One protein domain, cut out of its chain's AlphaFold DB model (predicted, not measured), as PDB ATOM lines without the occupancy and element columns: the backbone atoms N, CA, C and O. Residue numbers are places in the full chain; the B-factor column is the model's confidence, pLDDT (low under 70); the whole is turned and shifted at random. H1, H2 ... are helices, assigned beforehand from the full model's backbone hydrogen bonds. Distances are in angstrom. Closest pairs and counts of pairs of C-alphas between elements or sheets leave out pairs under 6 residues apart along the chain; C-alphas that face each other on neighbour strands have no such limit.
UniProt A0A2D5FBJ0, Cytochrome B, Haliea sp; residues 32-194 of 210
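This is residues 32 to 194 of the 210 residues of the protein "Cytochrome B" of Haliea sp (UniProt A0A2D5FBJ0). Two helical hairpins are stacked on each other: the longer one, H4 and H5, makes the long axis, and the shorter one, H1 and H2, packs on it chiefly where H2 crosses H4. At one end of this stack the short H3 packs on the beginning of H4, while after H5 the printed part folds back to the short H6, near H1. The printed part has 163 residues with six named helices, H1 to H6 in order along the chain, and no named strand, and its class is all helix. It is compact, with a radius of gyration of the C-alphas of 17.5 A, yet elongated, spanning 55 by 29 by 28 A.

Begin at the longest helix, H5, residues 153 to 184. It touches H4, residues 120 to 145, the hub, which touches three helices, H2, H3 and H5. H4 and H5 form a hairpin at a shallow tilt of 22 degrees, opposite ways, and their closest C-alphas, those of Leu 136 and His 159, are 5.3 A apart. Next look at H2, residues 61 to 83: its residues 64 to 74 alone touch H4, at residues 130 to 140 alone. The closest C-alphas there, those of Ser 71 and Ala 137, are 6.3 A apart, and the tilt is steep, 45 degrees. H1, residues 36 to 54, touches H2 and makes a hairpin with it at a shallow tilt of 27 degrees, with the C-alphas of Leu 45 and Ala 70 closest at 5.6 A. H1 and H4 are apart, but H1 is close to H5 and not clearly touching it, with the C-alphas of Tyr 53 and Ala 163 closest at 7.7 A. H3, residues 97 to 108, touches H4 with residues 99 to 103 alone at a steep tilt of 62 degrees; the C-alphas of Ile 100 and Pro 120 are closest, at 5.7 A. H3 and H5 only just touch, with 3 pairs of C-alphas within 8 A, those of Leu 107 and Gly 184 closest at 6.7 A. H6, residues 189 to 194, is close to H1 but not clearly touching it, with the C-alphas of Arg 39 and Met 192 closest at 6.0 A. The helix packing is part aligned, part crossed, with 2 of 5 touching pairs at a shallow tilt. In H1, H2, H3, H4, H5 and H6 every O i to N i+4 pair is within hydrogen-bond range.

Find C-alpha 153 at (-36.697, -0.805, 44.063); from there H5 runs 45.0 A to C-alpha 184 at (-17.587, -14.641, 5.705). H4 covers 36.9 A from Pro 120 to Gln 145, H2 32.6 A from Asp 61 to Ala 83, and H1 27.3 A from Pro 36 to Trp 54. H3, from Arg 97 to Arg 108, and H6, from Val 189 to Thr 194, are shorter. The last printed C-alpha, 194, is at (-6.249, 0.182, 11.921).

The two C-alphas farthest apart, those of Asn 111 and Asp 147, are 55.8 A apart. The printed part has no cut. The links from H2 to H3, 13 residues, and from H3 to H4, 11 residues, are long; look for low confidence in the model at residues 84 to 100, of which 97 to 100 belong to H3, and at residues 110 to 119, of which 110 to 119 lie between H3 and H4, among others, against a mean pLDDT of the printed part of 83.4.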
ATOM      1  N   PRO A  32     -10.057   2.607   3.306       64.69
ATOM      2  CA  PRO A  32     -10.456   3.208   4.574       64.69
ATOM      3  C   PRO A  32     -11.933   2.893   4.832       64.69
ATOM      4  O   PRO A  32     -12.797   3.229   4.025       64.69
ATOM      5  N   VAL A  33     -12.223   2.229   5.952       68.12
ATOM      6  CA  VAL A  33     -13.591   1.807   6.304       68.12
ATOM      7  C   VAL A  33     -14.137   2.617   7.474       68.12
ATOM      8  O   VAL A  33     -15.289   3.036   7.442       68.12
ATOM      9  N   TRP A  34     -13.308   2.885   8.490       69.19
ATOM     10  CA  TRP A  34     -13.745   3.567   9.709       69.19
ATOM     11  C   TRP A  34     -12.875   4.779  10.026       69.19
ATOM     12  O   TRP A  34     -11.663   4.672  10.227       69.19
ATOM     13  N   GLY A  35     -13.519   5.944  10.131       78.25
ATOM     14  CA  GLY A  35     -12.867   7.167  10.588       78.25
ATOM     15  C   GLY A  35     -12.365   7.053  12.039       78.25
ATOM     16  O   GLY A  35     -12.889   6.254  12.820       78.25
ATOM     17  N   PRO A  36     -11.358   7.853  12.436       82.12
ATOM     18  CA  PRO A  36     -10.801   7.835  13.793       82.12
ATOM     19  C   PRO A  36     -11.852   8.108  14.880       82.12
ATOM     20  O   PRO A  36     -11.842   7.433  15.903       82.12
ATOM     21  N   PHE A  37     -12.809   9.007  14.623       82.44
ATOM     22  CA  PHE A  37     -13.903   9.326  15.550       82.44
ATOM     23  C   PHE A  37     -14.703   8.088  15.989       82.44
ATOM     24  O   PHE A  37     -14.912   7.877  17.180       82.44
ATOM     25  N   ILE A  38     -15.103   7.236  15.038       82.50
ATOM     26  CA  ILE A  38     -15.921   6.044  15.318       82.50
ATOM     27  C   ILE A  38     -15.138   5.037  16.165       82.50
ATOM     28  O   ILE A  38     -15.699   4.438  17.079       82.50
ATOM     29  N   ARG A  39     -13.839   4.877  15.883       86.75
ATOM     30  CA  ARG A  39     -12.967   3.954  16.618       86.75
ATOM     31  C   ARG A  39     -12.752   4.409  18.055       86.75
ATOM     32  O   ARG A  39     -12.919   3.603  18.960       86.75
ATOM     33  N   ILE A  40     -12.428   5.688  18.257       88.56
ATOM     34  CA  ILE A  40     -12.244   6.258  19.598       88.56
ATOM     35  C   ILE A  40     -13.534   6.093  20.402       88.56
ATOM     36  O   ILE A  40     -13.494   5.528  21.485       88.56
ATOM     37  N   PHE A  41     -14.681   6.482  19.839       90.12
ATOM     38  CA  PHE A  41     -15.978   6.278  20.484       90.12
ATOM     39  C   PHE A  41     -16.211   4.810  20.873       90.12
ATOM     40  O   PHE A  41     -16.558   4.528  22.017       90.12
ATOM     41  N   HIS A  42     -16.014   3.881  19.935       90.94
ATOM     42  CA  HIS A  42     -16.287   2.466  20.166       90.94
ATOM     43  C   HIS A  42     -15.413   1.893  21.285       90.94
ATOM     44  O   HIS A  42     -15.939   1.265  22.199       90.94
ATOM     45  N   TRP A  43     -14.101   2.137  21.240       93.31
ATOM     46  CA  TRP A  43     -13.181   1.631  22.256       93.31
ATOM     47  C   TRP A  43     -13.396   2.299  23.612       93.31
ATOM     48  O   TRP A  43     -13.396   1.597  24.619       93.31
ATOM     49  N   SER A  44     -13.665   3.606  23.651       93.44
ATOM     50  CA  SER A  44     -14.029   4.290  24.895       93.44
ATOM     51  C   SER A  44     -15.297   3.700  25.510       93.44
ATOM     52  O   SER A  44     -15.321   3.426  26.706       93.44
ATOM     53  N   LEU A  45     -16.334   3.446  24.704       94.69
ATOM     54  CA  LEU A  45     -17.577   2.857  25.195       94.69
ATOM     55  C   LEU A  45     -17.383   1.404  25.646       94.69
ATOM     56  O   LEU A  45     -17.902   1.018  26.688       94.69
ATOM     57  N   ALA A  46     -16.618   0.607  24.896       95.25
ATOM     58  CA  ALA A  46     -16.316  -0.774  25.258       95.25
ATOM     59  C   ALA A  46     -15.558  -0.854  26.593       95.25
ATOM     60  O   ALA A  46     -15.936  -1.632  27.467       95.25
ATOM     61  N   VAL A  47     -14.536  -0.011  26.776       96.19
ATOM     62  CA  VAL A  47     -13.792   0.092  28.040       96.19
ATOM     63  C   VAL A  47     -14.707   0.552  29.169       96.19
ATOM     64  O   VAL A  47     -14.665  -0.045  30.241       96.19
ATOM     65  N   ALA A  48     -15.561   1.553  28.939       95.75
ATOM     66  CA  ALA A  48     -16.500   2.031  29.947       95.75
ATOM     67  C   ALA A  48     -17.467   0.924  30.391       95.75
ATOM     68  O   ALA A  48     -17.589   0.684  31.583       95.75
ATOM     69  N   VAL A  49     -18.089   0.195  29.458       95.38
ATOM     70  CA  VAL A  49     -19.025  -0.899  29.779       95.38
ATOM     71  C   VAL A  49     -18.335  -2.021  30.557       95.38
ATOM     72  O   VAL A  49     -18.853  -2.457  31.580       95.38
ATOM     73  N   VAL A  50     -17.161  -2.475  30.106       95.88
ATOM     74  CA  VAL A  50     -16.413  -3.551  30.781       95.88
ATOM     75  C   VAL A  50     -15.959  -3.113  32.170       95.88
ATOM     76  O   VAL A  50     -16.132  -3.853  33.137       95.88
ATOM     77  N   THR A  51     -15.407  -1.903  32.278       95.75
ATOM     78  CA  THR A  51     -14.916  -1.380  33.556       95.75
ATOM     79  C   THR A  51     -16.071  -1.206  34.535       95.75
ATOM     80  O   THR A  51     -15.984  -1.681  35.662       95.75
ATOM     81  N   ASN A  52     -17.183  -0.616  34.085       95.94
ATOM     82  CA  ASN A  52     -18.336  -0.351  34.941       95.94
ATOM     83  C   ASN A  52     -19.087  -1.606  35.394       95.94
ATOM     84  O   ASN A  52     -19.805  -1.562  36.382       95.94
ATOM     85  N   TYR A  53     -18.990  -2.705  34.645       94.12
ATOM     86  CA  TYR A  53     -19.685  -3.937  35.002       94.12
ATOM     87  C   TYR A  53     -18.886  -4.795  35.993       94.12
ATOM     88  O   TYR A  53     -19.479  -5.418  36.865       94.12
ATOM     89  N   TRP A  54     -17.553  -4.842  35.875       94.00
ATOM     90  CA  TRP A  54     -16.722  -5.722  36.714       94.00
ATOM     91  C   TRP A  54     -15.953  -5.044  37.833       94.00
ATOM     92  O   TRP A  54     -15.641  -5.699  38.823       94.00
ATOM     93  N   PHE A  55     -15.562  -3.790  37.641       93.94
ATOM     94  CA  PHE A  55     -14.592  -3.130  38.514       93.94
ATOM     95  C   PHE A  55     -15.231  -2.068  39.403       93.94
ATOM     96  O   PHE A  55     -14.523  -1.415  40.165       93.94
ATOM     97  N   THR A  56     -16.544  -1.869  39.296       94.38
ATOM     98  CA  THR A  56     -17.270  -0.866  40.069       94.38
ATOM     99  C   THR A  56     -18.455  -1.504  40.771       94.38
ATOM    100  O   THR A  56     -19.067  -2.448  40.271       94.38
ATOM    101  N   GLU A  57     -18.760  -0.994  41.957       90.94
ATOM    102  CA  GLU A  57     -19.948  -1.386  42.704       90.94
ATOM    103  C   GLU A  57     -21.111  -0.476  42.307       90.94
ATOM    104  O   GLU A  57     -20.925   0.734  42.137       90.94
ATOM    105  N   GLY A  58     -22.309  -1.044  42.152       88.06
ATOM    106  CA  GLY A  58     -23.509  -0.266  41.837       88.06
ATOM    107  C   GLY A  58     -23.743   0.830  42.879       88.06
ATOM    108  O   GLY A  58     -23.639   0.576  44.075       88.06
ATOM    109  N   GLY A  59     -24.009   2.052  42.415       85.25
ATOM    110  CA  GLY A  59     -24.185   3.230  43.275       85.25
ATOM    111  C   GLY A  59     -22.885   3.883  43.766       85.25
ATOM    112  O   GLY A  59     -22.932   4.986  44.298       85.25
ATOM    113  N   SER A  60     -21.708   3.274  43.560       93.12
ATOM    114  CA  SER A  60     -20.436   3.942  43.886       93.12
ATOM    115  C   SER A  60     -20.204   5.174  43.003       93.12
ATOM    116  O   SER A  60     -20.567   5.178  41.824       93.12
ATOM    117  N   ASP A  61     -19.515   6.194  43.525       93.88
ATOM    118  CA  ASP A  61     -19.184   7.407  42.758       93.88
ATOM    119  C   ASP A  61     -18.516   7.069  41.421       93.88
ATOM    120  O   ASP A  61     -18.838   7.627  40.372       93.88
ATOM    121  N   LEU A  62     -17.592   6.108  41.447       95.94
ATOM    122  CA  LEU A  62     -16.865   5.672  40.263       95.94
ATOM    123  C   LEU A  62     -17.810   5.008  39.249       95.94
ATOM    124  O   LEU A  62     -17.700   5.283  38.053       95.94
ATOM    125  N   HIS A  63     -18.773   4.206  39.712       96.25
ATOM    126  CA  HIS A  63     -19.796   3.620  38.849       96.25
ATOM    127  C   HIS A  63     -20.647   4.687  38.151       96.25
ATOM    128  O   HIS A  63     -20.863   4.637  36.936       96.25
ATOM    129  N   VAL A  64     -21.083   5.691  38.914       95.19
ATOM    130  CA  VAL A  64     -21.899   6.803  38.417       95.19
ATOM    131  C   VAL A  64     -21.126   7.626  37.382       95.19
ATOM    132  O   VAL A  64     -21.625   7.863  36.279       95.19
ATOM    133  N   TRP A  65     -19.875   7.998  37.672       96.31
ATOM    134  CA  TRP A  65     -19.045   8.777  36.747       96.31
ATOM    135  C   TRP A  65     -18.732   8.031  35.447       96.31
ATOM    136  O   TRP A  65     -18.806   8.629  34.367       96.31
ATOM    137  N   ILE A  66     -18.429   6.728  35.507       96.56
ATOM    138  CA  ILE A  66     -18.246   5.923  34.290       96.56
ATOM    139  C   ILE A  66     -19.566   5.809  33.518       96.56
ATOM    140  O   ILE A  66     -19.563   5.923  32.289       96.56
ATOM    141  N   GLY A  67     -20.696   5.654  34.213       96.00
ATOM    142  CA  GLY A  67     -22.026   5.676  33.607       96.00
ATOM    143  C   GLY A  67     -22.301   6.974  32.842       96.00
ATOM    144  O   GLY A  67     -22.751   6.931  31.691       96.00
ATOM    145  N   TYR A  68     -21.950   8.132  33.404       95.69
ATOM    146  CA  TYR A  68     -22.075   9.417  32.711       95.69
ATOM    147  C   TYR A  68     -21.131   9.541  31.517       95.69
ATOM    148  O   TYR A  68     -21.555  10.007  30.458       95.69
ATOM    149  N   ALA A  69     -19.887   9.073  31.632       96.25
ATOM    150  CA  ALA A  69     -18.947   9.063  30.515       96.25
ATOM    151  C   ALA A  69     -19.453   8.191  29.348       96.25
ATOM    152  O   ALA A  69     -19.415   8.619  28.191       96.25
ATOM    153  N   ALA A  70     -19.985   7.000  29.642       96.25
ATOM    154  CA  ALA A  70     -20.616   6.127  28.654       96.25
ATOM    155  C   ALA A  70     -21.849   6.788  28.013       96.25
ATOM    156  O   ALA A  70     -21.990   6.782  26.787       96.25
ATOM    157  N   SER A  71     -22.706   7.410  28.826       95.12
ATOM    158  CA  SER A  71     -23.904   8.120  28.356       95.12
ATOM    159  C   SER A  71     -23.543   9.272  27.418       95.12
ATOM    160  O   SER A  71     -24.097   9.388  26.323       95.12
ATOM    161  N   LEU A  72     -22.548  10.080  27.796       94.56
ATOM    162  CA  LEU A  72     -22.033  11.174  26.975       94.56
ATOM    163  C   LEU A  72     -21.444  10.662  25.660       94.56
ATOM    164  O   LEU A  72     -21.705  11.244  24.607       94.56
ATOM    165  N   ALA A  73     -20.684   9.565  25.695       92.94
ATOM    166  CA  ALA A  73     -20.145   8.953  24.487       92.94
ATOM    167  C   ALA A  73     -21.277   8.565  23.522       92.94
ATOM    168  O   ALA A  73     -21.198   8.870  22.328       92.94
ATOM    169  N   VAL A  74     -22.348   7.930  24.019       92.69
ATOM    170  CA  VAL A  74     -23.516   7.555  23.201       92.69
ATOM    171  C   VAL A  74     -24.203   8.791  22.622       92.69
ATOM    172  O   VAL A  74     -24.466   8.822  21.419       92.69
ATOM    173  N   LEU A  75     -24.424   9.839  23.418       91.19
ATOM    174  CA  LEU A  75     -25.003  11.097  22.932       91.19
ATOM    175  C   LEU A  75     -24.142  11.740  21.840       91.19
ATOM    176  O   LEU A  75     -24.657  12.108  20.782       91.19
ATOM    177  N   ALA A  76     -22.825  11.808  22.044       88.88
ATOM    178  CA  ALA A  76     -21.885  12.316  21.050       88.88
ATOM    179  C   ALA A  76     -21.933  11.489  19.757       88.88
ATOM    180  O   ALA A  76     -21.859  12.037  18.654       88.88
ATOM    181  N   ARG A  77     -22.107  10.167  19.861       87.06
ATOM    182  CA  ARG A  77     -22.248   9.293  18.695       87.06
ATOM    183  C   ARG A  77     -23.569   9.489  17.962       87.06
ATOM    184  O   ARG A  77     -23.560   9.434  16.729       87.06
ATOM    185  N   ILE A  78     -24.669   9.694  18.684       85.19
ATOM    186  CA  ILE A  78     -25.976  10.011  18.099       85.19
ATOM    187  C   ILE A  78     -25.884  11.351  17.367       85.19
ATOM    188  O   ILE A  78     -26.177  11.404  16.175       85.19
ATOM    189  N   ALA A  79     -25.363  12.393  18.018       84.81
ATOM    190  CA  ALA A  79     -25.147  13.704  17.408       84.81
ATOM    191  C   ALA A  79     -24.247  13.616  16.164       84.81
ATOM    192  O   ALA A  79     -24.602  14.119  15.098       84.81
ATOM    193  N   GLY A  80     -23.127  12.893  16.249       80.31
ATOM    194  CA  GLY A  80     -22.235  12.650  15.114       80.31
ATOM    195  C   GLY A  80     -22.867  11.809  13.997       80.31
ATOM    196  O   GLY A  80     -22.491  11.954  12.836       80.31
ATOM    197  N   GLY A  81     -23.840  10.953  14.315       74.56
ATOM    198  CA  GLY A  81     -24.604  10.189  13.327       74.56
ATOM    199  C   GLY A  81     -25.697  10.998  12.631       74.56
ATOM    200  O   GLY A  81     -26.010  10.719  11.476       74.56
ATOM    201  N   LEU A  82     -26.234  12.019  13.300       74.88
ATOM    202  CA  LEU A  82     -27.180  12.973  12.721       74.88
ATOM    203  C   LEU A  82     -26.466  14.041  11.875       74.88
ATOM    204  O   LEU A  82     -26.947  14.390  10.801       74.88
ATOM    205  N   ALA A  83     -25.304  14.526  12.325       70.62
ATOM    206  CA  ALA A  83     -24.534  15.581  11.654       70.62
ATOM    207  C   ALA A  83     -23.498  15.069  10.627       70.62
ATOM    208  O   ALA A  83     -22.993  15.843   9.811       70.62
ATOM    209  N   GLY A  84     -23.132  13.785  10.672       60.53
ATOM    210  CA  GLY A  84     -22.078  13.202   9.838       60.53
ATOM    211  C   GLY A  84     -22.452  13.019   8.359       60.53
ATOM    212  O   GLY A  84     -23.617  13.027   7.974       60.53
ATOM    213  N   ARG A  85     -21.442  12.799   7.504       56.06
ATOM    214  CA  ARG A  85     -21.584  12.423   6.079       56.06
ATOM    215  C   ARG A  85     -21.055  10.994   5.851       56.06
ATOM    216  O   ARG A  85     -20.133  10.567   6.544       56.06
ATOM    217  N   GLY A  86     -21.613  10.253   4.887       59.16
ATOM    218  CA  GLY A  86     -21.196   8.875   4.560       59.16
ATOM    219  C   GLY A  86     -21.571   7.844   5.637       59.16
ATOM    220  O   GLY A  86     -22.598   7.997   6.288       59.16
ATOM    221  N   TYR A  87     -20.714   6.839   5.872       52.53
ATOM    222  CA  TYR A  87     -20.915   5.728   6.831       52.53
ATOM    223  C   TYR A  87     -21.123   6.139   8.303       52.53
ATOM    224  O   TYR A  87     -21.397   5.294   9.155       52.53
ATOM    225  N   ALA A  88     -20.970   7.425   8.631       51.47
ATOM    226  CA  ALA A  88     -21.309   7.953   9.947       51.47
ATOM    227  C   ALA A  88     -22.832   8.064  10.161       51.47
ATOM    228  O   ALA A  88     -23.274   7.964  11.311       51.47
ATOM    229  N   ARG A  89     -23.617   8.233   9.079       59.84
ATOM    230  CA  ARG A  89     -25.076   8.404   9.126       59.84
ATOM    231  C   ARG A  89     -25.790   7.093   9.430       59.84
ATOM    232  O   ARG A  89     -25.478   6.054   8.856       59.84
ATOM    233  N   PHE A  90     -26.827   7.179  10.261       57.12
ATOM    234  CA  PHE A  90     -27.754   6.067  10.513       57.12
ATOM    235  C   PHE A  90     -28.500   5.613   9.244       57.12
ATOM    236  O   PHE A  90     -28.867   4.449   9.116       57.12
ATOM    237  N   ASP A  91     -28.621   6.511   8.265       51.94
ATOM    238  CA  ASP A  91     -29.227   6.280   6.947       51.94
ATOM    239  C   ASP A  91     -28.457   5.276   6.073       51.94
ATOM    240  O   ASP A  91     -29.000   4.679   5.150       51.94
ATOM    241  N   SER A  92     -27.170   5.056   6.361       53.53
ATOM    242  CA  SER A  92     -26.354   4.063   5.657       53.53
ATOM    243  C   SER A  92     -26.613   2.634   6.139       53.53
ATOM    244  O   SER A  92     -25.930   1.715   5.697       53.53
ATOM    245  N   CYS A  93     -27.552   2.411   7.064       55.41
ATOM    246  CA  CYS A  93     -27.914   1.072   7.509       55.41
ATOM    247  C   CYS A  93     -29.430   0.925   7.704       55.41
ATOM    248  O   CYS A  93     -29.919   0.960   8.838       55.41
ATOM    249  N   PRO A  94     -30.195   0.752   6.610       57.75
ATOM    250  CA  PRO A  94     -31.616   0.469   6.708       57.75
ATOM    251  C   PRO A  94     -31.822  -0.912   7.344       57.75
ATOM    252  O   PRO A  94     -31.505  -1.950   6.763       57.75
ATOM    253  N   VAL A  95     -32.367  -0.923   8.560       58.94
ATOM    254  CA  VAL A  95     -32.783  -2.146   9.255       58.94
ATOM    255  C   VAL A  95     -34.197  -2.484   8.789       58.94
ATOM    256  O   VAL A  95     -35.179  -2.146   9.443       58.94
ATOM    257  N   ASN A  96     -34.313  -3.108   7.617       67.94
ATOM    258  CA  ASN A  96     -35.578  -3.666   7.138       67.94
ATOM    259  C   ASN A  96     -35.572  -5.207   7.302       67.94
ATOM    260  O   ASN A  96     -34.513  -5.841   7.394       67.94
ATOM    261  N   ARG A  97     -36.759  -5.825   7.375       65.06
ATOM    262  CA  ARG A  97     -36.897  -7.285   7.563       65.06
ATOM    263  C   ARG A  97     -36.294  -8.101   6.414       65.06
ATOM    264  O   ARG A  97     -35.788  -9.195   6.662       65.06
ATOM    265  N   GLU A  98     -36.354  -7.590   5.190       69.88
ATOM    266  CA  GLU A  98     -35.896  -8.282   3.980       69.88
ATOM    267  C   GLU A  98     -34.365  -8.349   3.922       69.88
ATOM    268  O   GLU A  98     -33.814  -9.444   3.869       69.88
ATOM    269  N   THR A  99     -33.674  -7.228   4.119       66.06
ATOM    270  CA  THR A  99     -32.215  -7.099   4.222       66.06
ATOM    271  C   THR A  99     -31.649  -7.952   5.358       66.06
ATOM    272  O   THR A  99     -30.596  -8.568   5.198       66.06
ATOM    273  N   ILE A 100     -32.338  -8.057   6.507       68.44
ATOM    274  CA  ILE A 100     -31.925  -8.982   7.581       68.44
ATOM    275  C   ILE A 100     -32.004 -10.436   7.095       68.44
ATOM    276  O   ILE A 100     -31.056 -11.200   7.284       68.44
ATOM    277  N   ARG A 101     -33.117 -10.829   6.461       70.25
ATOM    278  CA  ARG A 101     -33.322 -12.199   5.967       70.25
ATOM    279  C   ARG A 101     -32.309 -12.561   4.881       70.25
ATOM    280  O   ARG A 101     -31.727 -13.642   4.938       70.25
ATOM    281  N   GLU A 102     -32.081 -11.664   3.930       70.56
ATOM    282  CA  GLU A 102     -31.088 -11.811   2.862       70.56
ATOM    283  C   GLU A 102     -29.676 -11.937   3.426       70.56
ATOM    284  O   GLU A 102     -28.933 -12.828   3.019       70.56
ATOM    285  N   HIS A 103     -29.323 -11.132   4.432       69.50
ATOM    286  CA  HIS A 103     -28.022 -11.224   5.088       69.50
ATOM    287  C   HIS A 103     -27.830 -12.566   5.808       69.50
ATOM    288  O   HIS A 103     -26.780 -13.194   5.682       69.50
ATOM    289  N   VAL A 104     -28.851 -13.055   6.520       70.81
ATOM    290  CA  VAL A 104     -28.810 -14.373   7.181       70.81
ATOM    291  C   VAL A 104     -28.690 -15.508   6.155       70.81
ATOM    292  O   VAL A 104     -27.921 -16.449   6.362       70.81
ATOM    293  N   LEU A 105     -29.404 -15.422   5.028       72.69
ATOM    294  CA  LEU A 105     -29.307 -16.390   3.932       72.69
ATOM    295  C   LEU A 105     -27.920 -16.372   3.276       72.69
ATOM    296  O   LEU A 105     -27.328 -17.436   3.096       72.69
ATOM    297  N   ALA A 106     -27.368 -15.191   2.992       67.62
ATOM    298  CA  ALA A 106     -26.030 -15.021   2.430       67.62
ATOM    299  C   ALA A 106     -24.935 -15.552   3.373       67.62
ATOM    300  O   ALA A 106     -24.007 -16.230   2.925       67.62
ATOM    301  N   LEU A 107     -25.078 -15.331   4.690       69.94
ATOM    302  CA  LEU A 107     -24.205 -15.914   5.716       69.94
ATOM    303  C   LEU A 107     -24.265 -17.442   5.703       69.94
ATOM    304  O   LEU A 107     -23.225 -18.102   5.708       69.94
ATOM    305  N   ARG A 108     -25.472 -18.021   5.641       73.62
ATOM    306  CA  ARG A 108     -25.662 -19.478   5.581       73.62
ATOM    307  C   ARG A 108     -25.056 -20.084   4.312       73.62
ATOM    308  O   ARG A 108     -24.508 -21.180   4.366       73.62
ATOM    309  N   GLN A 109     -25.126 -19.363   3.197       73.25
ATOM    310  CA  GLN A 109     -24.556 -19.762   1.907       73.25
ATOM    311  C   GLN A 109     -23.050 -19.463   1.787       73.25
ATOM    312  O   GLN A 109     -22.447 -19.812   0.776       73.25
ATOM    313  N   ARG A 110     -22.426 -18.843   2.805       63.81
ATOM    314  CA  ARG A 110     -21.021 -18.379   2.805       63.81
ATOM    315  C   ARG A 110     -20.668 -17.469   1.623       63.81
ATOM    316  O   ARG A 110     -19.503 -17.371   1.244       63.81
ATOM    317  N   ASN A 111     -21.665 -16.795   1.058       64.44
ATOM    318  CA  ASN A 111     -21.518 -15.922  -0.096       64.44
ATOM    319  C   ASN A 111     -21.818 -14.480   0.322       64.44
ATOM    320  O   ASN A 111     -22.837 -13.908  -0.056       64.44
ATOM    321  N   LEU A 112     -20.962 -13.920   1.184       62.56
ATOM    322  CA  LEU A 112     -21.032 -12.501   1.518       62.56
ATOM    323  C   LEU A 112     -20.285 -11.710   0.446       62.56
ATOM    324  O   LEU A 112     -19.085 -11.945   0.276       62.56
ATOM    325  N   PRO A 113     -20.943 -10.753  -0.237       58.28
ATOM    326  CA  PRO A 113     -20.253  -9.841  -1.129       58.28
ATOM    327  C   PRO A 113     -19.081  -9.191  -0.379       58.28
ATOM    328  O   PRO A 113     -19.291  -8.661   0.722       58.28
ATOM    329  N   PRO A 114     -17.855  -9.214  -0.933       52.91
ATOM    330  CA  PRO A 114     -16.695  -8.567  -0.324       52.91
ATOM    331  C   PRO A 114     -16.967  -7.095   0.002       52.91
ATOM    332  O   PRO A 114     -16.489  -6.596   1.021       52.91
ATOM    333  N   ASP A 115     -17.829  -6.455  -0.783       50.41
ATOM    334  CA  ASP A 115     -18.161  -5.033  -0.718       50.41
ATOM    335  C   ASP A 115     -19.364  -4.739   0.192       50.41
ATOM    336  O   ASP A 115     -19.810  -3.597   0.286       50.41
ATOM    337  N   SER A 116     -19.899  -5.752   0.893       54.03
ATOM    338  CA  SER A 116     -20.997  -5.563   1.845       54.03
ATOM    339  C   SER A 116     -20.530  -4.741   3.056       54.03
ATOM    340  O   SER A 116     -20.076  -5.254   4.075       54.03
ATOM    341  N   GLY A 117     -20.643  -3.418   2.944       51.16
ATOM    342  CA  GLY A 117     -20.487  -2.474   4.055       51.16
ATOM    343  C   GLY A 117     -21.645  -2.523   5.059       51.16
ATOM    344  O   GLY A 117     -21.603  -1.847   6.084       51.16
ATOM    345  N   HIS A 118     -22.676  -3.326   4.783       61.28
ATOM    346  CA  HIS A 118     -23.926  -3.355   5.532       61.28
ATOM    347  C   HIS A 118     -24.096  -4.699   6.243       61.28
ATOM    348  O   HIS A 118     -24.460  -5.704   5.638       61.28
ATOM    349  N   ASN A 119     -23.840  -4.703   7.553       69.62
ATOM    350  CA  ASN A 119     -24.235  -5.785   8.447       69.62
ATOM    351  C   ASN A 119     -25.518  -5.353   9.189       69.62
ATOM    352  O   ASN A 119     -25.414  -4.727  10.250       69.62
ATOM    353  N   PRO A 120     -26.718  -5.640   8.645       71.06
ATOM    354  CA  PRO A 120     -27.989  -5.214   9.240       71.06
ATOM    355  C   PRO A 120     -28.205  -5.825  10.631       71.06
ATOM    356  O   PRO A 120     -28.780  -5.187  11.510       71.06
ATOM    357  N   LEU A 121     -27.688  -7.038  10.856       71.94
ATOM    358  CA  LEU A 121     -27.740  -7.704  12.156       71.94
ATOM    359  C   LEU A 121     -26.851  -6.979  13.180       71.94
ATOM    360  O   LEU A 121     -27.240  -6.782  14.329       71.94
ATOM    361  N   GLY A 122     -25.676  -6.525  12.739       76.44
ATOM    362  CA  GLY A 122     -24.774  -5.691  13.528       76.44
ATOM    363  C   GLY A 122     -25.388  -4.340  13.891       76.44
ATOM    364  O   GLY A 122     -25.260  -3.904  15.030       76.44
ATOM    365  N   ALA A 123     -26.107  -3.702  12.965       78.06
ATOM    366  CA  ALA A 123     -26.793  -2.440  13.241       78.06
ATOM    367  C   ALA A 123     -27.928  -2.590  14.258       78.06
ATOM    368  O   ALA A 123     -28.025  -1.776  15.174       78.06
ATOM    369  N   LEU A 124     -28.726  -3.661  14.163       82.19
ATOM    370  CA  LEU A 124     -29.761  -3.950  15.156       82.19
ATOM    371  C   LEU A 124     -29.166  -4.115  16.562       82.19
ATOM    372  O   LEU A 124     -29.695  -3.556  17.521       82.19
ATOM    373  N   MET A 125     -28.041  -4.830  16.679       87.62
ATOM    374  CA  MET A 125     -27.340  -4.989  17.957       87.62
ATOM    375  C   MET A 125     -26.864  -3.641  18.515       87.62
ATOM    376  O   MET A 125     -27.040  -3.373  19.699       87.62
ATOM    377  N   ILE A 126     -26.308  -2.764  17.673       85.75
ATOM    378  CA  ILE A 126     -25.862  -1.428  18.102       85.75
ATOM    379  C   ILE A 126     -27.043  -0.596  18.619       85.75
ATOM    380  O   ILE A 126     -26.930   0.021  19.677       85.75
ATOM    381  N   TYR A 127     -28.182  -0.597  17.919       87.69
ATOM    382  CA  TYR A 127     -29.377   0.131  18.360       87.69
ATOM    383  C   TYR A 127     -29.929  -0.401  19.678       87.69
ATOM    384  O   TYR A 127     -30.266   0.390  20.557       87.69
ATOM    385  N   LEU A 128     -29.955  -1.724  19.846       92.12
ATOM    386  CA  LEU A 128     -30.339  -2.344  21.108       92.12
ATOM    387  C   LEU A 128     -29.404  -1.917  22.247       92.12
ATOM    388  O   LEU A 128     -29.875  -1.520  23.308       92.12
ATOM    389  N   MET A 129     -28.087  -1.933  22.027       92.75
ATOM    390  CA  MET A 129     -27.120  -1.509  23.044       92.75
ATOM    391  C   MET A 129     -27.249  -0.019  23.387       92.75
ATOM    392  O   MET A 129     -27.160   0.333  24.559       92.75
ATOM    393  N   PHE A 130     -27.514   0.858  22.412       93.06
ATOM    394  CA  PHE A 130     -27.777   2.280  22.683       93.06
ATOM    395  C   PHE A 130     -29.043   2.482  23.510       93.06
ATOM    396  O   PHE A 130     -29.027   3.271  24.452       93.06
ATOM    397  N   LEU A 131     -30.113   1.751  23.193       94.75
ATOM    398  CA  LEU A 131     -31.347   1.788  23.971       94.75
ATOM    399  C   LEU A 131     -31.108   1.330  25.416       94.75
ATOM    400  O   LEU A 131     -31.551   1.995  26.345       94.75
ATOM    401  N   LEU A 132     -30.376   0.232  25.614       97.25
ATOM    402  CA  LEU A 132     -30.052  -0.278  26.949       97.25
ATOM    403  C   LEU A 132     -29.199   0.707  27.753       97.25
ATOM    404  O   LEU A 132     -29.489   0.942  28.921       97.25
ATOM    405  N   ILE A 133     -28.197   1.334  27.131       96.50
ATOM    406  CA  ILE A 133     -27.390   2.373  27.788       96.50
ATOM    407  C   ILE A 133     -28.256   3.585  28.152       96.50
ATOM    408  O   ILE A 133     -28.098   4.131  29.238       96.50
ATOM    409  N   ALA A 134     -29.205   3.983  27.299       96.62
ATOM    410  CA  ALA A 134     -30.143   5.054  27.629       96.62
ATOM    411  C   ALA A 134     -31.048   4.681  28.817       96.62
ATOM    412  O   ALA A 134     -31.240   5.497  29.714       96.62
ATOM    413  N   ILE A 135     -31.554   3.443  28.866       97.88
ATOM    414  CA  ILE A 135     -32.333   2.937  30.006       97.88
ATOM    415  C   ILE A 135     -31.492   2.967  31.286       97.88
ATOM    416  O   ILE A 135     -31.982   3.437  32.308       97.88
ATOM    417  N   LEU A 136     -30.232   2.527  31.236       97.88
ATOM    418  CA  LEU A 136     -29.305   2.573  32.373       97.88
ATOM    419  C   LEU A 136     -29.041   4.005  32.843       97.88
ATOM    420  O   LEU A 136     -29.117   4.275  34.038       97.88
ATOM    421  N   ALA A 137     -28.790   4.924  31.910       97.00
ATOM    422  CA  ALA A 137     -28.559   6.329  32.218       97.00
ATOM    423  C   ALA A 137     -29.773   6.961  32.910       97.00
ATOM    424  O   ALA A 137     -29.626   7.624  33.936       97.00
ATOM    425  N   ILE A 138     -30.976   6.727  32.374       97.00
ATOM    426  CA  ILE A 138     -32.222   7.277  32.919       97.00
ATOM    427  C   ILE A 138     -32.528   6.644  34.274       97.00
ATOM    428  O   ILE A 138     -32.662   7.366  35.253       97.00
ATOM    429  N   SER A 139     -32.604   5.313  34.350       97.19
ATOM    430  CA  SER A 139     -32.911   4.609  35.603       97.19
ATOM    431  C   SER A 139     -31.908   4.950  36.702       97.19
ATOM    432  O   SER A 139     -32.335   5.331  37.786       97.19
ATOM    433  N   GLY A 140     -30.604   4.909  36.399       95.56
ATOM    434  CA  GLY A 140     -29.535   5.236  37.345       95.56
ATOM    435  C   GLY A 140     -29.627   6.672  37.851       95.56
ATOM    436  O   GLY A 140     -29.586   6.906  39.051       95.56
ATOM    437  N   THR A 141     -29.844   7.641  36.955       95.31
ATOM    438  CA  THR A 141     -30.020   9.044  37.368       95.31
ATOM    439  C   THR A 141     -31.256   9.211  38.251       95.31
ATOM    440  O   THR A 141     -31.196   9.904  39.260       95.31
ATOM    441  N   LEU A 142     -32.373   8.568  37.898       96.00
ATOM    442  CA  LEU A 142     -33.611   8.685  38.664       96.00
ATOM    443  C   LEU A 142     -33.466   8.114  40.081       96.00
ATOM    444  O   LEU A 142     -33.874   8.791  41.015       96.00
ATOM    445  N   HIS A 143     -32.880   6.924  40.261       94.44
ATOM    446  CA  HIS A 143     -32.813   6.307  41.593       94.44
ATOM    447  C   HIS A 143     -31.610   6.729  42.448       94.44
ATOM    448  O   HIS A 143     -31.616   6.443  43.641       94.44
ATOM    449  N   GLU A 144     -30.591   7.381  41.873       92.12
ATOM    450  CA  GLU A 144     -29.416   7.862  42.626       92.12
ATOM    451  C   GLU A 144     -29.395   9.379  42.842       92.12
ATOM    452  O   GLU A 144     -28.806   9.839  43.813       92.12
ATOM    453  N   GLN A 145     -29.990  10.179  41.948       91.62
ATOM    454  CA  GLN A 145     -29.829  11.645  41.972       91.62
ATOM    455  C   GLN A 145     -31.116  12.412  42.255       91.62
ATOM    456  O   GLN A 145     -31.068  13.602  42.558       91.62
ATOM    457  N   ILE A 146     -32.276  11.774  42.099       93.94
ATOM    458  CA  ILE A 146     -33.561  12.424  42.342       93.94
ATOM    459  C   ILE A 146     -34.052  12.007  43.722       93.94
ATOM    460  O   ILE A 146     -34.509  10.883  43.894       93.94
ATOM    461  N   ASP A 147     -34.023  12.936  44.680       92.19
ATOM    462  CA  ASP A 147     -34.396  12.683  46.083       92.19
ATOM    463  C   ASP A 147     -35.752  11.973  46.232       92.19
ATOM    464  O   ASP A 147     -35.911  11.074  47.052       92.19
ATOM    465  N   ALA A 148     -36.736  12.339  45.402       94.56
ATOM    466  CA  ALA A 148     -38.081  11.758  45.437       94.56
ATOM    467  C   ALA A 148     -38.151  10.288  44.981       94.56
ATOM    468  O   ALA A 148     -39.144   9.616  45.249       94.56
ATOM    469  N   LEU A 149     -37.137   9.810  44.259       94.06
ATOM    470  CA  LEU A 149     -37.055   8.465  43.682       94.06
ATOM    471  C   LEU A 149     -35.832   7.695  44.201       94.06
ATOM    472  O   LEU A 149     -35.530   6.608  43.705       94.06
ATOM    473  N   TYR A 150     -35.129   8.254  45.188       93.88
ATOM    474  CA  TYR A 150     -33.890   7.696  45.697       93.88
ATOM    475  C   TYR A 150     -34.115   6.301  46.292       93.88
ATOM    476  O   TYR A 150     -34.977   6.111  47.151       93.88
ATOM    477  N   GLY A 151     -33.338   5.321  45.825       91.19
ATOM    478  CA  GLY A 151     -33.439   3.932  46.284       91.19
ATOM    479  C   GLY A 151     -34.735   3.212  45.889       91.19
ATOM    480  O   GLY A 151     -35.071   2.195  46.497       91.19
ATOM    481  N   ASP A 152     -35.477   3.714  44.895       96.00
ATOM    482  CA  ASP A 152     -36.689   3.050  44.411       96.00
ATOM    483  C   ASP A 152     -36.377   1.633  43.869       96.00
ATOM    484  O   ASP A 152     -35.558   1.474  42.952       96.00
ATOM    485  N   PRO A 153     -37.038   0.578  44.389       95.19
ATOM    486  CA  PRO A 153     -36.697  -0.805  44.063       95.19
ATOM    487  C   PRO A 153     -37.050  -1.186  42.622       95.19
ATOM    488  O   PRO A 153     -36.415  -2.074  42.047       95.19
ATOM    489  N   LEU A 154     -38.048  -0.534  42.013       96.50
ATOM    490  CA  LEU A 154     -38.408  -0.779  40.621       96.50
ATOM    491  C   LEU A 154     -37.331  -0.213  39.694       96.50
ATOM    492  O   LEU A 154     -36.873  -0.920  38.797       96.50
ATOM    493  N   LEU A 155     -36.902   1.031  39.911       96.81
ATOM    494  CA  LEU A 155     -35.843   1.664  39.127       96.81
ATOM    495  C   LEU A 155     -34.511   0.928  39.279       96.81
ATOM    496  O   LEU A 155     -33.855   0.666  38.270       96.81
ATOM    497  N   GLN A 156     -34.154   0.524  40.498       95.75
ATOM    498  CA  GLN A 156     -32.961  -0.284  40.745       95.75
ATOM    499  C   GLN A 156     -33.055  -1.653  40.048       95.75
ATOM    500  O   GLN A 156     -32.091  -2.107  39.428       95.75
ATOM    501  N   GLY A 157     -34.229  -2.292  40.079       97.00
ATOM    502  CA  GLY A 157     -34.487  -3.544  39.369       97.00
ATOM    503  C   GLY A 157     -34.377  -3.402  37.848       97.00
ATOM    504  O   GLY A 157     -33.739  -4.231  37.196       97.00
ATOM    505  N   ILE A 158     -34.940  -2.333  37.276       98.06
ATOM    506  CA  ILE A 158     -34.812  -2.003  35.848       98.06
ATOM    507  C   ILE A 158     -33.344  -1.767  35.489       98.06
ATOM    508  O   ILE A 158     -32.883  -2.299  34.479       98.06
ATOM    509  N   HIS A 159     -32.610  -1.013  36.311       97.81
ATOM    510  CA  HIS A 159     -31.195  -0.732  36.094       97.81
ATOM    511  C   HIS A 159     -30.370  -2.025  36.088       97.81
ATOM    512  O   HIS A 159     -29.673  -2.318  35.117       97.81
ATOM    513  N   ALA A 160     -30.507  -2.855  37.125       96.44
ATOM    514  CA  ALA A 160     -29.793  -4.124  37.237       96.44
ATOM    515  C   ALA A 160     -30.139  -5.088  36.088       96.44
ATOM    516  O   ALA A 160     -29.251  -5.703  35.492       96.44
ATOM    517  N   PHE A 161     -31.420  -5.187  35.721       97.81
ATOM    518  CA  PHE A 161     -31.854  -6.015  34.598       97.81
ATOM    519  C   PHE A 161     -31.284  -5.514  33.267       97.81
ATOM    520  O   PHE A 161     -30.721  -6.298  32.500       97.81
ATOM    521  N   ALA A 162     -31.368  -4.209  32.998       97.81
ATOM    522  CA  ALA A 162     -30.808  -3.608  31.792       97.81
ATOM    523  C   ALA A 162     -29.287  -3.810  31.711       97.81
ATOM    524  O   ALA A 162     -28.776  -4.093  30.627       97.81
ATOM    525  N   ALA A 163     -28.575  -3.745  32.841       97.06
ATOM    526  CA  ALA A 163     -27.137  -4.002  32.909       97.06
ATOM    527  C   ALA A 163     -26.818  -5.452  32.527       97.06
ATOM    528  O   ALA A 163     -25.933  -5.696  31.704       97.06
ATOM    529  N   GLN A 164     -27.588  -6.415  33.044       96.56
ATOM    530  CA  GLN A 164     -27.418  -7.828  32.708       96.56
ATOM    531  C   GLN A 164     -27.692  -8.105  31.225       96.56
ATOM    532  O   GLN A 164     -26.940  -8.832  30.572       96.56
ATOM    533  N   VAL A 165     -28.750  -7.510  30.668       97.62
ATOM    534  CA  VAL A 165     -29.073  -7.646  29.242       97.62
ATOM    535  C   VAL A 165     -27.985  -7.003  28.382       97.62
ATOM    536  O   VAL A 165     -27.524  -7.631  27.429       97.62
ATOM    537  N   LEU A 166     -27.518  -5.799  28.730       97.00
ATOM    538  CA  LEU A 166     -26.432  -5.120  28.017       97.00
ATOM    539  C   LEU A 166     -25.163  -5.970  28.003       97.00
ATOM    540  O   LEU A 166     -24.525  -6.097  26.956       97.00
ATOM    541  N   TRP A 167     -24.830  -6.587  29.135       95.00
ATOM    542  CA  TRP A 167     -23.687  -7.478  29.264       95.00
ATOM    543  C   TRP A 167     -23.783  -8.691  28.322       95.00
ATOM    544  O   TRP A 167     -22.872  -8.961  27.531       95.00
ATOM    545  N   VAL A 168     -24.926  -9.381  28.323       96.38
ATOM    546  CA  VAL A 168     -25.187 -10.511  27.416       96.38
ATOM    547  C   VAL A 168     -25.146 -10.071  25.949       96.38
ATOM    548  O   VAL A 168     -24.561 -10.765  25.109       96.38
ATOM    549  N   CYS A 169     -25.708  -8.905  25.623       94.88
ATOM    550  CA  CYS A 169     -25.645  -8.328  24.282       94.88
ATOM    551  C   CYS A 169     -24.205  -8.027  23.857       94.88
ATOM    552  O   CYS A 169     -23.836  -8.359  22.731       94.88
ATOM    553  N   ALA A 170     -23.373  -7.473  24.743       94.31
ATOM    554  CA  ALA A 170     -21.966  -7.197  24.464       94.31
ATOM    555  C   ALA A 170     -21.185  -8.488  24.164       94.31
ATOM    556  O   ALA A 170     -20.469  -8.559  23.164       94.31
ATOM    557  N   MET A 171     -21.375  -9.545  24.959       94.44
ATOM    558  CA  MET A 171     -20.742 -10.847  24.703       94.44
ATOM    559  C   MET A 171     -21.219 -11.472  23.394       94.44
ATOM    560  O   MET A 171     -20.411 -11.936  22.587       94.44
ATOM    561  N   THR A 172     -22.525 -11.414  23.139       93.31
ATOM    562  CA  THR A 172     -23.116 -11.894  21.885       93.31
ATOM    563  C   THR A 172     -22.579 -11.117  20.687       93.31
ATOM    564  O   THR A 172     -22.277 -11.711  19.654       93.31
ATOM    565  N   HIS A 173     -22.412  -9.800  20.815       91.12
ATOM    566  CA  HIS A 173     -21.839  -8.945  19.783       91.12
ATOM    567  C   HIS A 173     -20.410  -9.372  19.441       91.12
ATOM    568  O   HIS A 173     -20.105  -9.609  18.272       91.12
ATOM    569  N   VAL A 174     -19.552  -9.539  20.452       91.50
ATOM    570  CA  VAL A 174     -18.164  -9.982  20.262       91.50
ATOM    571  C   VAL A 174     -18.123 -11.363  19.596       91.50
ATOM    572  O   VAL A 174     -17.437 -11.540  18.588       91.50
ATOM    573  N   ALA A 175     -18.912 -12.324  20.086       90.38
ATOM    574  CA  ALA A 175     -19.003 -13.659  19.496       90.38
ATOM    575  C   ALA A 175     -19.485 -13.618  18.034       90.38
ATOM    576  O   ALA A 175     -18.906 -14.277  17.168       90.38
ATOM    577  N   ALA A 176     -20.498 -12.803  17.733       86.44
ATOM    578  CA  ALA A 176     -21.019 -12.627  16.383       86.44
ATOM    579  C   ALA A 176     -19.975 -12.016  15.437       86.44
ATOM    580  O   ALA A 176     -19.865 -12.455  14.294       86.44
ATOM    581  N   VAL A 177     -19.168 -11.053  15.899       86.12
ATOM    582  CA  VAL A 177     -18.078 -10.469  15.099       86.12
ATOM    583  C   VAL A 177     -17.072 -11.543  14.685       86.12
ATOM    584  O   VAL A 177     -16.716 -11.617  13.506       86.12
ATOM    585  N   PHE A 178     -16.654 -12.409  15.613       87.25
ATOM    586  CA  PHE A 178     -15.743 -13.515  15.304       87.25
ATOM    587  C   PHE A 178     -16.387 -14.572  14.400       87.25
ATOM    588  O   PHE A 178     -15.752 -15.037  13.452       87.25
ATOM    589  N   LEU A 179     -17.658 -14.910  14.634       85.44
ATOM    590  CA  LEU A 179     -18.395 -15.872  13.817       85.44
ATOM    591  C   LEU A 179     -18.543 -15.389  12.368       85.44
ATOM    592  O   LEU A 179     -18.234 -16.129  11.435       85.44
ATOM    593  N   VAL A 180     -18.970 -14.140  12.163       79.50
ATOM    594  CA  VAL A 180     -19.116 -13.545  10.823       79.50
ATOM    595  C   VAL A 180     -17.754 -13.396  10.149       79.50
ATOM    596  O   VAL A 180     -17.635 -13.649   8.951       79.50
ATOM    597  N   GLN A 181     -16.704 -13.060  10.902       82.88
ATOM    598  CA  GLN A 181     -15.336 -13.038  10.387       82.88
ATOM    599  C   GLN A 181     -14.897 -14.417   9.875       82.88
ATOM    600  O   GLN A 181     -14.363 -14.512   8.767       82.88
ATOM    601  N   ALA A 182     -15.146 -15.481  10.641       82.69
ATOM    602  CA  ALA A 182     -14.775 -16.844  10.271       82.69
ATOM    603  C   ALA A 182     -15.602 -17.377   9.085       82.69
ATOM    604  O   ALA A 182     -15.040 -17.941   8.143       82.69
ATOM    605  N   LEU A 183     -16.922 -17.171   9.101       79.94
ATOM    606  CA  LEU A 183     -17.840 -17.662   8.066       79.94
ATOM    607  C   LEU A 183     -17.739 -16.870   6.760       79.94
ATOM    608  O   LEU A 183     -17.708 -17.465   5.685       79.94
ATOM    609  N   GLY A 184     -17.674 -15.542   6.854       69.06
ATOM    610  CA  GLY A 184     -17.587 -14.641   5.705       69.06
ATOM    611  C   GLY A 184     -16.173 -14.488   5.148       69.06
ATOM    612  O   GLY A 184     -16.007 -13.898   4.086       69.06
ATOM    613  N   ARG A 185     -15.143 -15.000   5.841       69.81
ATOM    614  CA  ARG A 185     -13.720 -14.832   5.484       69.81
ATOM    615  C   ARG A 185     -13.315 -13.360   5.288       69.81
ATOM    616  O   ARG A 185     -12.431 -13.051   4.487       69.81
ATOM    617  N   ILE A 186     -13.943 -12.452   6.038       71.38
ATOM    618  CA  ILE A 186     -13.700 -11.003   5.998       71.38
ATOM    619  C   ILE A 186     -13.053 -10.499   7.292       71.38
ATOM    620  O   ILE A 186     -13.332 -10.970   8.393       71.38
ATOM    621  N   GLN A 187     -12.184  -9.494   7.183       74.25
ATOM    622  CA  GLN A 187     -11.552  -8.868   8.346       74.25
ATOM    623  C   GLN A 187     -12.462  -7.781   8.944       74.25
ATOM    624  O   GLN A 187     -12.490  -6.668   8.432       74.25
ATOM    625  N   LEU A 188     -13.178  -8.094  10.032       75.12
ATOM    626  CA  LEU A 188     -14.034  -7.154  10.778       75.12
ATOM    627  C   LEU A 188     -13.305  -6.474  11.947       75.12
ATOM    628  O   LEU A 188     -13.473  -5.279  12.167       75.12
ATOM    629  N   VAL A 189     -12.447  -7.216  12.655       80.44
ATOM    630  CA  VAL A 189     -11.701  -6.697  13.817       80.44
ATOM    631  C   VAL A 189     -10.591  -5.731  13.394       80.44
ATOM    632  O   VAL A 189     -10.420  -4.668  13.982       80.44
ATOM    633  N   ARG A 190      -9.844  -6.065  12.331       78.19
ATOM    634  CA  ARG A 190      -8.689  -5.268  11.890       78.19
ATOM    635  C   ARG A 190      -9.064  -3.817  11.547       78.19
ATOM    636  O   ARG A 190      -8.392  -2.930  12.067       78.19
ATOM    637  N   PRO A 191     -10.148  -3.541  10.794       80.12
ATOM    638  CA  PRO A 191     -10.595  -2.170  10.554       80.12
ATOM    639  C   PRO A 191     -10.960  -1.383  11.821       80.12
ATOM    640  O   PRO A 191     -10.842  -0.163  11.801       80.12
ATOM    641  N   MET A 192     -11.360  -2.029  12.921       84.00
ATOM    642  CA  MET A 192     -11.626  -1.326  14.189       84.00
ATOM    643  C   MET A 192     -10.352  -0.858  14.896       84.00
ATOM    644  O   MET A 192     -10.393   0.100  15.664       84.00
ATOM    645  N   ILE A 193      -9.213  -1.487  14.607       82.38
ATOM    646  CA  ILE A 193      -7.907  -1.089  15.139       82.38
ATOM    647  C   ILE A 193      -7.237  -0.127  14.157       82.38
ATOM    648  O   ILE A 193      -6.943   1.021  14.487       82.38
ATOM    649  N   THR A 194      -7.051  -0.554  12.907       76.38
ATOM    650  CA  THR A 194      -6.249   0.182  11.921       76.38
ATOM    651  C   THR A 194      -7.043   1.233  11.151       76.38
ATOM    652  O   THR A 194      -6.449   2.185  10.658       76.38
TER     653      THR A 194